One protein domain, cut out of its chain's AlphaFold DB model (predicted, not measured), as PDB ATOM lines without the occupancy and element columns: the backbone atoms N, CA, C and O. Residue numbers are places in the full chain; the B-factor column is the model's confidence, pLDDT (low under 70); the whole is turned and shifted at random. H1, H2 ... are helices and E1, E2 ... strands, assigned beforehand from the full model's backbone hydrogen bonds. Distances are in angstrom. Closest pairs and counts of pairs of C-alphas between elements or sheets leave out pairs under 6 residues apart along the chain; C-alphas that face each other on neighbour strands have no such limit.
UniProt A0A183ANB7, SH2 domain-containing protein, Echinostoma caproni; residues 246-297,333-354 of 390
ATOM      1  N   SER A 246     172.913 229.570 202.662       78.75
ATOM      2  CA  SER A 246     172.277 228.935 203.821       78.75
ATOM      3  C   SER A 246     171.461 227.700 203.439       78.75
ATOM      4  O   SER A 246     171.351 226.783 204.253       78.75
ATOM      5  N   ALA A 247     170.874 227.686 202.240       84.69
ATOM      6  CA  ALA A 247     170.104 226.555 201.743       84.69
ATOM      7  C   ALA A 247     171.038 225.393 201.384       84.69
ATOM      8  O   ALA A 247     170.797 224.269 201.817       84.69
ATOM      9  N   GLU A 248     172.153 225.674 200.710       86.62
ATOM     10  CA  GLU A 248     173.178 224.673 200.395       86.62
ATOM     11  C   GLU A 248     173.800 224.070 201.663       86.62
ATOM     12  O   GLU A 248     173.880 222.849 201.796       86.62
ATOM     13  N   LEU A 249     174.166 224.905 202.645       86.25
ATOM     14  CA  LEU A 249     174.702 224.420 203.921       86.25
ATOM     15  C   LEU A 249     173.694 223.538 204.666       86.25
ATOM     16  O   LEU A 249     174.087 222.535 205.252       86.25
ATOM     17  N   SER A 250     172.398 223.868 204.620       90.06
ATOM     18  CA  SER A 250     171.351 223.084 205.291       90.06
ATOM     19  C   SER A 250     171.174 221.667 204.735       90.06
ATOM     20  O   SER A 250     170.634 220.809 205.430       90.06
ATOM     21  N   GLN A 251     171.642 221.410 203.511       91.00
ATOM     22  CA  GLN A 251     171.608 220.080 202.900       91.00
ATOM     23  C   GLN A 251     172.806 219.214 203.301       91.00
ATOM     24  O   GLN A 251     172.769 217.995 203.124       91.00
ATOM     25  N   ALA A 252     173.867 219.814 203.842       91.06
ATOM     26  CA  ALA A 252     175.061 219.079 204.210       91.06
ATOM     27  C   ALA A 252     174.836 218.270 205.506       91.06
ATOM     28  O   ALA A 252     174.509 218.850 206.541       91.06
ATOM     29  N   PRO A 253     175.084 216.946 205.522       93.62
ATOM     30  CA  PRO A 253     174.811 216.097 206.693       93.62
ATOM     31  C   PRO A 253     175.690 216.425 207.916       93.62
ATOM     32  O   PRO A 253     175.338 216.112 209.058       93.62
ATOM     33  N   TRP A 254     176.839 217.069 207.694       94.94
ATOM     34  CA  TRP A 254     177.742 217.547 208.743       94.94
ATOM     35  C   TRP A 254     177.326 218.903 209.334       94.94
ATOM     36  O   TRP A 254     177.896 219.319 210.347       94.94
ATOM     37  N   TYR A 255     176.353 219.599 208.731       96.44
ATOM     38  CA  TYR A 255     175.825 220.868 209.224       96.44
ATOM     39  C   TYR A 255     174.489 220.654 209.938       96.44
ATOM     40  O   TYR A 255     173.483 220.283 209.345       96.44
ATOM     41  N   GLN A 256     174.478 220.893 211.245       96.69
ATOM     42  CA  GLN A 256     173.324 220.673 212.109       96.69
ATOM     43  C   GLN A 256     173.061 221.950 212.923       96.69
ATOM     44  O   GLN A 256     173.479 222.040 214.081       96.69
ATOM     45  N   PRO A 257     172.398 222.973 212.342       95.81
ATOM     46  CA  PRO A 257     172.306 224.314 212.929       95.81
ATOM     47  C   PRO A 257     171.645 224.317 214.311       95.81
ATOM     48  O   PRO A 257     172.084 225.021 215.216       95.81
ATOM     49  N   HIS A 258     170.634 223.472 214.505       96.38
ATOM     50  CA  HIS A 258     169.822 223.431 215.724       96.38
ATOM     51  C   HIS A 258     170.340 222.470 216.798       96.38
ATOM     52  O   HIS A 258     169.700 222.310 217.836       96.38
ATOM     53  N   VAL A 259     171.481 221.817 216.573       96.50
ATOM     54  CA  VAL A 259     172.023 220.855 217.535       96.50
ATOM     55  C   VAL A 259     172.778 221.589 218.644       96.50
ATOM     56  O   VAL A 259     173.712 222.330 218.346       96.50
ATOM     57  N   PRO A 260     172.420 221.410 219.930       96.88
ATOM     58  CA  PRO A 260     173.153 222.013 221.037       96.88
ATOM     59  C   PRO A 260     174.512 221.326 221.258       96.88
ATOM     60  O   PRO A 260     174.797 220.250 220.727       96.88
ATOM     61  N   ARG A 261     175.380 221.956 222.060       95.31
ATOM     62  CA  ARG A 261     176.760 221.493 222.289       95.31
ATOM     63  C   ARG A 261     176.813 220.064 222.830       95.31
ATOM     64  O   ARG A 261     177.663 219.288 222.412       95.31
ATOM     65  N   GLU A 262     175.929 219.746 223.761       96.00
ATOM     66  CA  GLU A 262     175.884 218.485 224.495       96.00
ATOM     67  C   GLU A 262     175.504 217.327 223.565       96.00
ATOM     68  O   GLU A 262     176.145 216.281 223.582       96.00
ATOM     69  N   VAL A 263     174.536 217.555 222.673       97.12
ATOM     70  CA  VAL A 263     174.121 216.569 221.664       97.12
ATOM     71  C   VAL A 263     175.228 216.361 220.628       97.12
ATOM     72  O   VAL A 263     175.521 215.226 220.264       97.12
ATOM     73  N   ALA A 264     175.920 217.424 220.205       96.44
ATOM     74  CA  ALA A 264     177.086 217.292 219.328       96.44
ATOM     75  C   ALA A 264     178.202 216.442 219.965       96.44
ATOM     76  O   ALA A 264     178.834 215.637 219.280       96.44
ATOM     77  N   LEU A 265     178.436 216.597 221.273       95.31
ATOM     78  CA  LEU A 265     179.386 215.773 222.022       95.31
ATOM     79  C   LEU A 265     178.958 214.303 222.056       95.31
ATOM     80  O   LEU A 265     179.791 213.431 221.823       95.31
ATOM     81  N   GLU A 266     177.677 214.025 222.306       95.75
ATOM     82  CA  GLU A 266     177.142 212.661 222.307       95.75
ATOM     83  C   GLU A 266     177.273 212.004 220.928       95.75
ATOM     84  O   GLU A 266     177.801 210.894 220.832       95.75
ATOM     85  N   ILE A 267     176.868 212.699 219.859       96.06
ATOM     86  CA  ILE A 267     177.001 212.219 218.478       96.06
ATOM     87  C   ILE A 267     178.463 211.873 218.204       96.06
ATOM     88  O   ILE A 267     178.776 210.732 217.864       96.06
ATOM     89  N   LEU A 268     179.376 212.823 218.417       95.81
ATOM     90  CA  LEU A 268     180.794 212.622 218.136       95.81
ATOM     91  C   LEU A 268     181.415 211.527 219.007       95.81
ATOM     92  O   LEU A 268     182.255 210.788 218.509       95.81
ATOM     93  N   SER A 269     180.969 211.336 220.253       94.50
ATOM     94  CA  SER A 269     181.466 210.265 221.136       94.50
ATOM     95  C   SER A 269     181.224 208.845 220.602       94.50
ATOM     96  O   SER A 269     181.908 207.906 221.020       94.50
ATOM     97  N   ARG A 270     180.318 208.681 219.630       95.44
ATOM     98  CA  ARG A 270     180.047 207.410 218.935       95.44
ATOM     99  C   ARG A 270     180.697 207.317 217.551       95.44
ATOM    100  O   ARG A 270     180.749 206.231 216.988       95.44
ATOM    101  N   GLN A 271     181.193 208.430 217.014       95.75
ATOM    102  CA  GLN A 271     181.789 208.513 215.677       95.75
ATOM    103  C   GLN A 271     183.305 208.277 215.702       95.75
ATOM    104  O   GLN A 271     183.932 208.544 216.722       95.75
ATOM    105  N   PRO A 272     183.940 207.796 214.626       94.12
ATOM    106  CA  PRO A 272     185.387 207.599 214.615       94.12
ATOM    107  C   PRO A 272     186.179 208.917 214.793       94.12
ATOM    108  O   PRO A 272     185.668 210.013 214.549       94.12
ATOM    109  N   PRO A 273     187.451 208.846 215.228       93.94
ATOM    110  CA  PRO A 273     188.376 209.976 215.158       93.94
ATOM    111  C   PRO A 273     188.416 210.619 213.767       93.94
ATOM    112  O   PRO A 273     188.453 209.916 212.764       93.94
ATOM    113  N   GLY A 274     188.438 211.950 213.714       92.25
ATOM    114  CA  GLY A 274     188.354 212.734 212.480       92.25
ATOM    115  C   GLY A 274     186.937 213.198 212.141       92.25
ATOM    116  O   GLY A 274     186.778 214.157 211.390       92.25
ATOM    117  N   SER A 275     185.900 212.594 212.733       94.88
ATOM    118  CA  SER A 275     184.527 213.065 212.552       94.88
ATOM    119  C   SER A 275     184.316 214.456 213.147       94.88
ATOM    120  O   SER A 275     184.853 214.799 214.207       94.88
ATOM    121  N   PHE A 276     183.488 215.251 212.473       96.62
ATOM    122  CA  PHE A 276     183.172 216.612 212.876       96.62
ATOM    123  C   PHE A 276     181.698 216.948 212.644       96.62
ATOM    124  O   PHE A 276     181.004 216.297 211.867       96.62
ATOM    125  N   VAL A 277     181.231 217.986 213.331       96.69
ATOM    126  CA  VAL A 277     179.917 218.597 213.109       96.69
ATOM    127  C   VAL A 277     180.039 220.112 213.227       96.69
ATOM    128  O   VAL A 277     180.751 220.626 214.098       96.69
ATOM    129  N   ILE A 278     179.346 220.830 212.349       96.62
ATOM    130  CA  ILE A 278     179.215 222.287 212.386       96.62
ATOM    131  C   ILE A 278     177.778 222.619 212.787       96.62
ATOM    132  O   ILE A 278     176.833 222.060 212.245       96.62
ATOM    133  N   ARG A 279     177.610 223.524 213.748       96.88
ATOM    134  CA  ARG A 279     176.306 223.959 214.276       96.88
ATOM    135  C   ARG A 279     176.273 225.471 214.470       96.88
ATOM    136  O   ARG A 279     177.332 226.103 214.485       96.88
ATOM    137  N   ASP A 280     175.099 226.047 214.711       96.25
ATOM    138  CA  ASP A 280     175.018 227.460 215.076       96.25
ATOM    139  C   ASP A 280     175.569 227.694 216.487       96.25
ATOM    140  O   ASP A 280     175.398 226.896 217.423       96.25
ATOM    141  N   SER A 281     176.271 228.813 216.659       95.25
ATOM    142  CA  SER A 281     176.715 229.238 217.979       95.25
ATOM    143  C   SER A 281     175.584 229.964 218.699       95.25
ATOM    144  O   SER A 281     175.358 231.152 218.486       95.25
ATOM    145  N   GLY A 282     174.912 229.276 219.626       93.06
ATOM    146  CA  GLY A 282     173.873 229.894 220.464       93.06
ATOM    147  C   GLY A 282     174.364 231.074 221.318       93.06
ATOM    148  O   GLY A 282     173.560 231.888 221.753       93.06
ATOM    149  N   SER A 283     175.678 231.201 221.544       93.00
ATOM    150  CA  SER A 283     176.272 232.308 222.304       93.00
ATOM    151  C   SER A 283     176.803 233.451 221.436       93.00
ATOM    152  O   SER A 283     177.057 234.532 221.960       93.00
ATOM    153  N   HIS A 284     177.003 233.237 220.131       93.75
ATOM    154  CA  HIS A 284     177.608 234.227 219.242       93.75
ATOM    155  C   HIS A 284     176.859 234.289 217.911       93.75
ATOM    156  O   HIS A 284     177.003 233.405 217.068       93.75
ATOM    157  N   ALA A 285     176.124 235.378 217.689       93.31
ATOM    158  CA  ALA A 285     175.490 235.640 216.400       93.31
ATOM    159  C   ALA A 285     176.530 235.688 215.265       93.31
ATOM    160  O   ALA A 285     177.670 236.125 215.460       93.31
ATOM    161  N   ASN A 286     176.131 235.252 214.065       91.75
ATOM    162  CA  ASN A 286     176.992 235.172 212.876       91.75
ATOM    163  C   ASN A 286     178.262 234.322 213.068       91.75
ATOM    164  O   ASN A 286     179.264 234.526 212.378       91.75
ATOM    165  N   CYS A 287     178.236 233.384 214.014       95.12
ATOM    166  CA  CYS A 287     179.309 232.428 214.220       95.12
ATOM    167  C   CYS A 287     178.760 231.004 214.198       95.12
ATOM    168  O   CYS A 287     177.716 230.718 214.782       95.12
ATOM    169  N   TYR A 288     179.521 230.104 213.596       96.12
ATOM    170  CA  TYR A 288     179.310 228.671 213.701       96.12
ATOM    171  C   TYR A 288     180.208 228.098 214.793       96.12
ATOM    172  O   TYR A 288     181.280 228.632 215.083       96.12
ATOM    173  N   ALA A 289     179.786 227.005 215.407       96.25
ATOM    174  CA  ALA A 289     180.615 226.204 216.286       96.25
ATOM    175  C   ALA A 289     180.965 224.894 215.575       96.25
ATOM    176  O   ALA A 289     180.088 224.114 215.216       96.25
ATOM    177  N   LEU A 290     182.257 224.658 215.393       96.44
ATOM    178  CA  LEU A 290     182.820 223.421 214.876       96.44
ATOM    179  C   LEU A 290     183.193 222.527 216.056       96.44
ATOM    180  O   LEU A 290     183.872 222.973 216.978       96.44
ATOM    181  N   SER A 291     182.774 221.269 216.029       95.62
ATOM    182  CA  SER A 291     183.184 220.258 217.006       95.62
ATOM    183  C   SER A 291     183.872 219.126 216.258       95.62
ATOM    184  O   SER A 291     183.318 218.642 215.278       95.62
ATOM    185  N   VAL A 292     185.066 218.724 216.691       95.50
ATOM    186  CA  VAL A 292     185.886 217.704 216.016       95.50
ATOM    187  C   VAL A 292     186.325 216.665 217.033       95.50
ATOM    188  O   VAL A 292     186.847 217.030 218.090       95.50
ATOM    189  N   ARG A 293     186.145 215.379 216.721       94.06
ATOM    190  CA  ARG A 293     186.704 214.284 217.513       94.06
ATOM    191  C   ARG A 293     188.135 214.005 217.079       94.06
ATOM    192  O   ARG A 293     188.391 213.641 215.938       94.06
ATOM    193  N   PHE A 294     189.055 214.097 218.020       90.06
ATOM    194  CA  PHE A 294     190.433 213.664 217.870       90.06
ATOM    195  C   PHE A 294     190.575 212.227 218.365       90.06
ATOM    196  O   PHE A 294     189.844 211.767 219.245       90.06
ATOM    197  N   GLY A 295     191.513 211.496 217.770       84.81
ATOM    198  CA  GLY A 295     191.836 210.150 218.217       84.81
ATOM    199  C   GLY A 295     192.433 210.179 219.614       84.81
ATOM    200  O   GLY A 295     193.193 211.084 219.954       84.81
ATOM    201  N   GLU A 296     192.130 209.154 220.404       74.81
ATOM    202  CA  GLU A 296     192.625 208.994 221.778       74.81
ATOM    203  C   GLU A 296     194.167 208.892 221.853       74.81
ATOM    204  O   GLU A 296     194.761 209.061 222.914       74.81
ATOM    205  N   GLY A 297     194.842 208.724 220.709       62.81
ATOM    206  CA  GLY A 297     196.300 208.788 220.587       62.81
ATOM    207  C   GLY A 297     196.898 210.194 220.439       62.81
ATOM    208  O   GLY A 297     198.085 210.360 220.688       62.81
ATOM    209  N   THR A 333     186.972 213.512 226.599       81.62
ATOM    210  CA  THR A 333     186.165 213.122 225.422       81.62
ATOM    211  C   THR A 333     186.963 213.043 224.126       81.62
ATOM    212  O   THR A 333     186.461 212.515 223.137       81.62
ATOM    213  N   GLY A 334     188.178 213.602 224.097       91.38
ATOM    214  CA  GLY A 334     188.944 213.763 222.861       91.38
ATOM    215  C   GLY A 334     188.257 214.672 221.836       91.38
ATOM    216  O   GLY A 334     188.636 214.661 220.673       91.38
ATOM    217  N   ILE A 335     187.239 215.450 222.220       92.81
ATOM    218  CA  ILE A 335     186.504 216.336 221.308       92.81
ATOM    219  C   ILE A 335     186.905 217.784 221.582       92.81
ATOM    220  O   ILE A 335     186.758 218.265 222.706       92.81
ATOM    221  N   SER A 336     187.363 218.494 220.549       92.81
ATOM    222  CA  SER A 336     187.642 219.934 220.638       92.81
ATOM    223  C   SER A 336     186.545 220.744 219.961       92.81
ATOM    224  O   SER A 336     185.959 220.314 218.966       92.81
ATOM    225  N   HIS A 337     186.293 221.940 220.490       93.00
ATOM    226  CA  HIS A 337     185.348 222.890 219.917       93.00
ATOM    227  C   HIS A 337     186.066 224.155 219.470       93.00
ATOM    228  O   HIS A 337     186.883 224.711 220.204       93.00
ATOM    229  N   PHE A 338     185.688 224.649 218.302       94.31
ATOM    230  CA  PHE A 338     186.205 225.876 217.728       94.31
ATOM    231  C   PHE A 338     185.049 226.763 217.282       94.31
ATOM    232  O   PHE A 338     183.983 226.276 216.906       94.31
ATOM    233  N   LEU A 339     185.252 228.076 217.312       95.19
ATOM    234  CA  LEU A 339     184.270 229.032 216.817       95.19
ATOM    235  C   LEU A 339     184.708 229.525 215.436       95.19
ATOM    236  O   LEU A 339     185.825 230.007 215.281       95.19
ATOM    237  N   ILE A 340     183.838 229.429 214.440       95.56
ATOM    238  CA  ILE A 340     184.036 229.968 213.096       95.56
ATOM    239  C   ILE A 340     183.219 231.254 212.999       95.56
ATOM    240  O   ILE A 340     181.999 231.229 213.090       95.56
ATOM    241  N   GLN A 341     183.872 232.393 212.814       94.44
ATOM    242  CA  GLN A 341     183.208 233.683 212.666       94.44
ATOM    243  C   GLN A 341     183.005 234.016 211.184       94.44
ATOM    244  O   GLN A 341     183.970 234.012 210.416       94.44
ATOM    245  N   ARG A 342     181.778 234.381 210.792       90.38
ATOM    246  CA  ARG A 342     181.506 234.953 209.466       90.38
ATOM    247  C   ARG A 342     182.055 236.378 209.407       90.38
ATOM    248  O   ARG A 342     181.909 237.172 210.337       90.38
ATOM    249  N   THR A 343     182.729 236.699 208.316       91.06
ATOM    250  CA  THR A 343     183.265 238.033 208.046       91.06
ATOM    251  C   THR A 343     182.253 238.840 207.239       91.06
ATOM    252  O   THR A 343     181.498 238.287 206.444       91.06
ATOM    253  N   ALA A 344     182.271 240.166 207.383       88.31
ATOM    254  CA  ALA A 344     181.375 241.054 206.634       88.31
ATOM    255  C   ALA A 344     181.565 240.989 205.103       88.31
ATOM    256  O   ALA A 344     180.715 241.462 204.362       88.31
ATOM    257  N   ARG A 345     182.681 240.413 204.627       87.81
ATOM    258  CA  ARG A 345     182.992 240.237 203.199       87.81
ATOM    259  C   ARG A 345     182.550 238.880 202.633       87.81
ATOM    260  O   ARG A 345     182.955 238.547 201.529       87.81
ATOM    261  N   GLY A 346     181.782 238.088 203.384       83.19
ATOM    262  CA  GLY A 346     181.317 236.768 202.940       83.19
ATOM    263  C   GLY A 346     182.332 235.631 203.113       83.19
ATOM    264  O   GLY A 346     182.073 234.514 202.699       83.19
ATOM    265  N   GLY A 347     183.484 235.877 203.744       86.50
ATOM    266  CA  GLY A 347     184.419 234.816 204.145       86.50
ATOM    267  C   GLY A 347     184.154 234.302 205.562       86.50
ATOM    268  O   GLY A 347     183.424 234.931 206.330       86.50
ATOM    269  N   VAL A 348     184.827 233.225 205.958       89.38
ATOM    270  CA  VAL A 348     184.818 232.697 207.333       89.38
ATOM    271  C   VAL A 348     186.226 232.688 207.929       89.38
ATOM    272  O   VAL A 348     187.211 232.579 207.204       89.38
ATOM    273  N   ARG A 349     186.340 232.823 209.256       90.81
ATOM    274  CA  ARG A 349     187.616 232.719 209.986       90.81
ATOM    275  C   ARG A 349     187.464 231.886 211.249       90.81
ATOM    276  O   ARG A 349     186.488 232.065 211.976       90.81
ATOM    277  N   LEU A 350     188.435 231.032 211.560       91.81
ATOM    278  CA  LEU A 350     188.456 230.349 212.851       91.81
ATOM    279  C   LEU A 350     188.924 231.321 213.939       91.81
ATOM    280  O   LEU A 350     189.988 231.929 213.842       91.81
ATOM    281  N   LYS A 351     188.133 231.468 214.996       89.00
ATOM    282  CA  LYS A 351     188.507 232.205 216.197       89.00
ATOM    283  C   LYS A 351     189.254 231.253 217.124       89.00
ATOM    284  O   LYS A 351     188.664 230.628 218.001       89.00
ATOM    285  N   VAL A 352     190.558 231.130 216.894       81.69
ATOM    286  CA  VAL A 352     191.455 230.390 217.784       81.69
ATOM    287  C   VAL A 352     191.771 231.289 218.977       81.69
ATOM    288  O   VAL A 352     192.227 232.419 218.800       81.69
ATOM    289  N   SER A 353     191.510 230.827 220.199       58.78
ATOM    290  CA  SER A 353     191.939 231.523 221.414       58.78
ATOM    291  C   SER A 353     193.454 231.368 221.574       58.78
ATOM    292  O   SER A 353     193.896 230.486 222.294       58.78
ATOM    293  N   SER A 354     194.217 232.153 220.804       43.16
ATOM    294  CA  SER A 354     195.610 232.627 220.973       43.16
ATOM    295  C   SER A 354     196.721 231.715 221.536       43.16
ATOM    296  O   SER A 354     197.830 232.202 221.718       43.16
TER     297      SER A 354
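AT A GLANCE: This is residues 246 to 297 and 333 to 354 of the 390 residues of the protein "SH2 domain-containing protein" of Echinostoma caproni (UniProt A0A183ANB7). A strongly twisted sheet of four strands has helix H2 over one face, making two layers, while small H1 lies off the sheet. The 74 printed residues run H1 H2 E1 E2 E3 E4; the antiparallel sheet has the order E1 - E2 - E3 - E4. The class is mixed, the whole compact, with a radius of gyration of the C-alphas of 12.5 A and spans of 38 by 32 by 19 A.

HOW THE PARTS SIT: H1, residues 246 to 251, is apart from H2, residues 261 to 270. H2 is on the sheet, its height 8.5 A, along E2, residues 287 to 293, at 22 degrees on the local plane; their closest C-alphas, of Leu 268 and Arg 293, are 6.2 A apart. E1, residues 276 to 280, and E2 form a hairpin; N 277 and O 291, 2.9 A apart, are within hydrogen-bond range. So are N 290 and O 338, 2.8 A, between E2 and E3, residues 335 to 342, and N 341 and O 349, 2.8 A, in the hairpin of E3 and E4, residues 348 to 351. Every O i to N i+4 pair is within range in H1, 5 of 6 in H2.

IN THESE COORDINATES: H1 begins at C-alpha 246, (172.277, 228.935, 203.821). H2 is 14.8 A long, E3 22.6 A. E4 ends at C-alpha 351, (188.507, 232.205, 216.197).

THE WHOLE: Residues 298 to 332 are not printed; C-alphas 297 and 333 are 12.0 A apart across the cut. Residues 297 and 353 to 354 have pLDDT under 70.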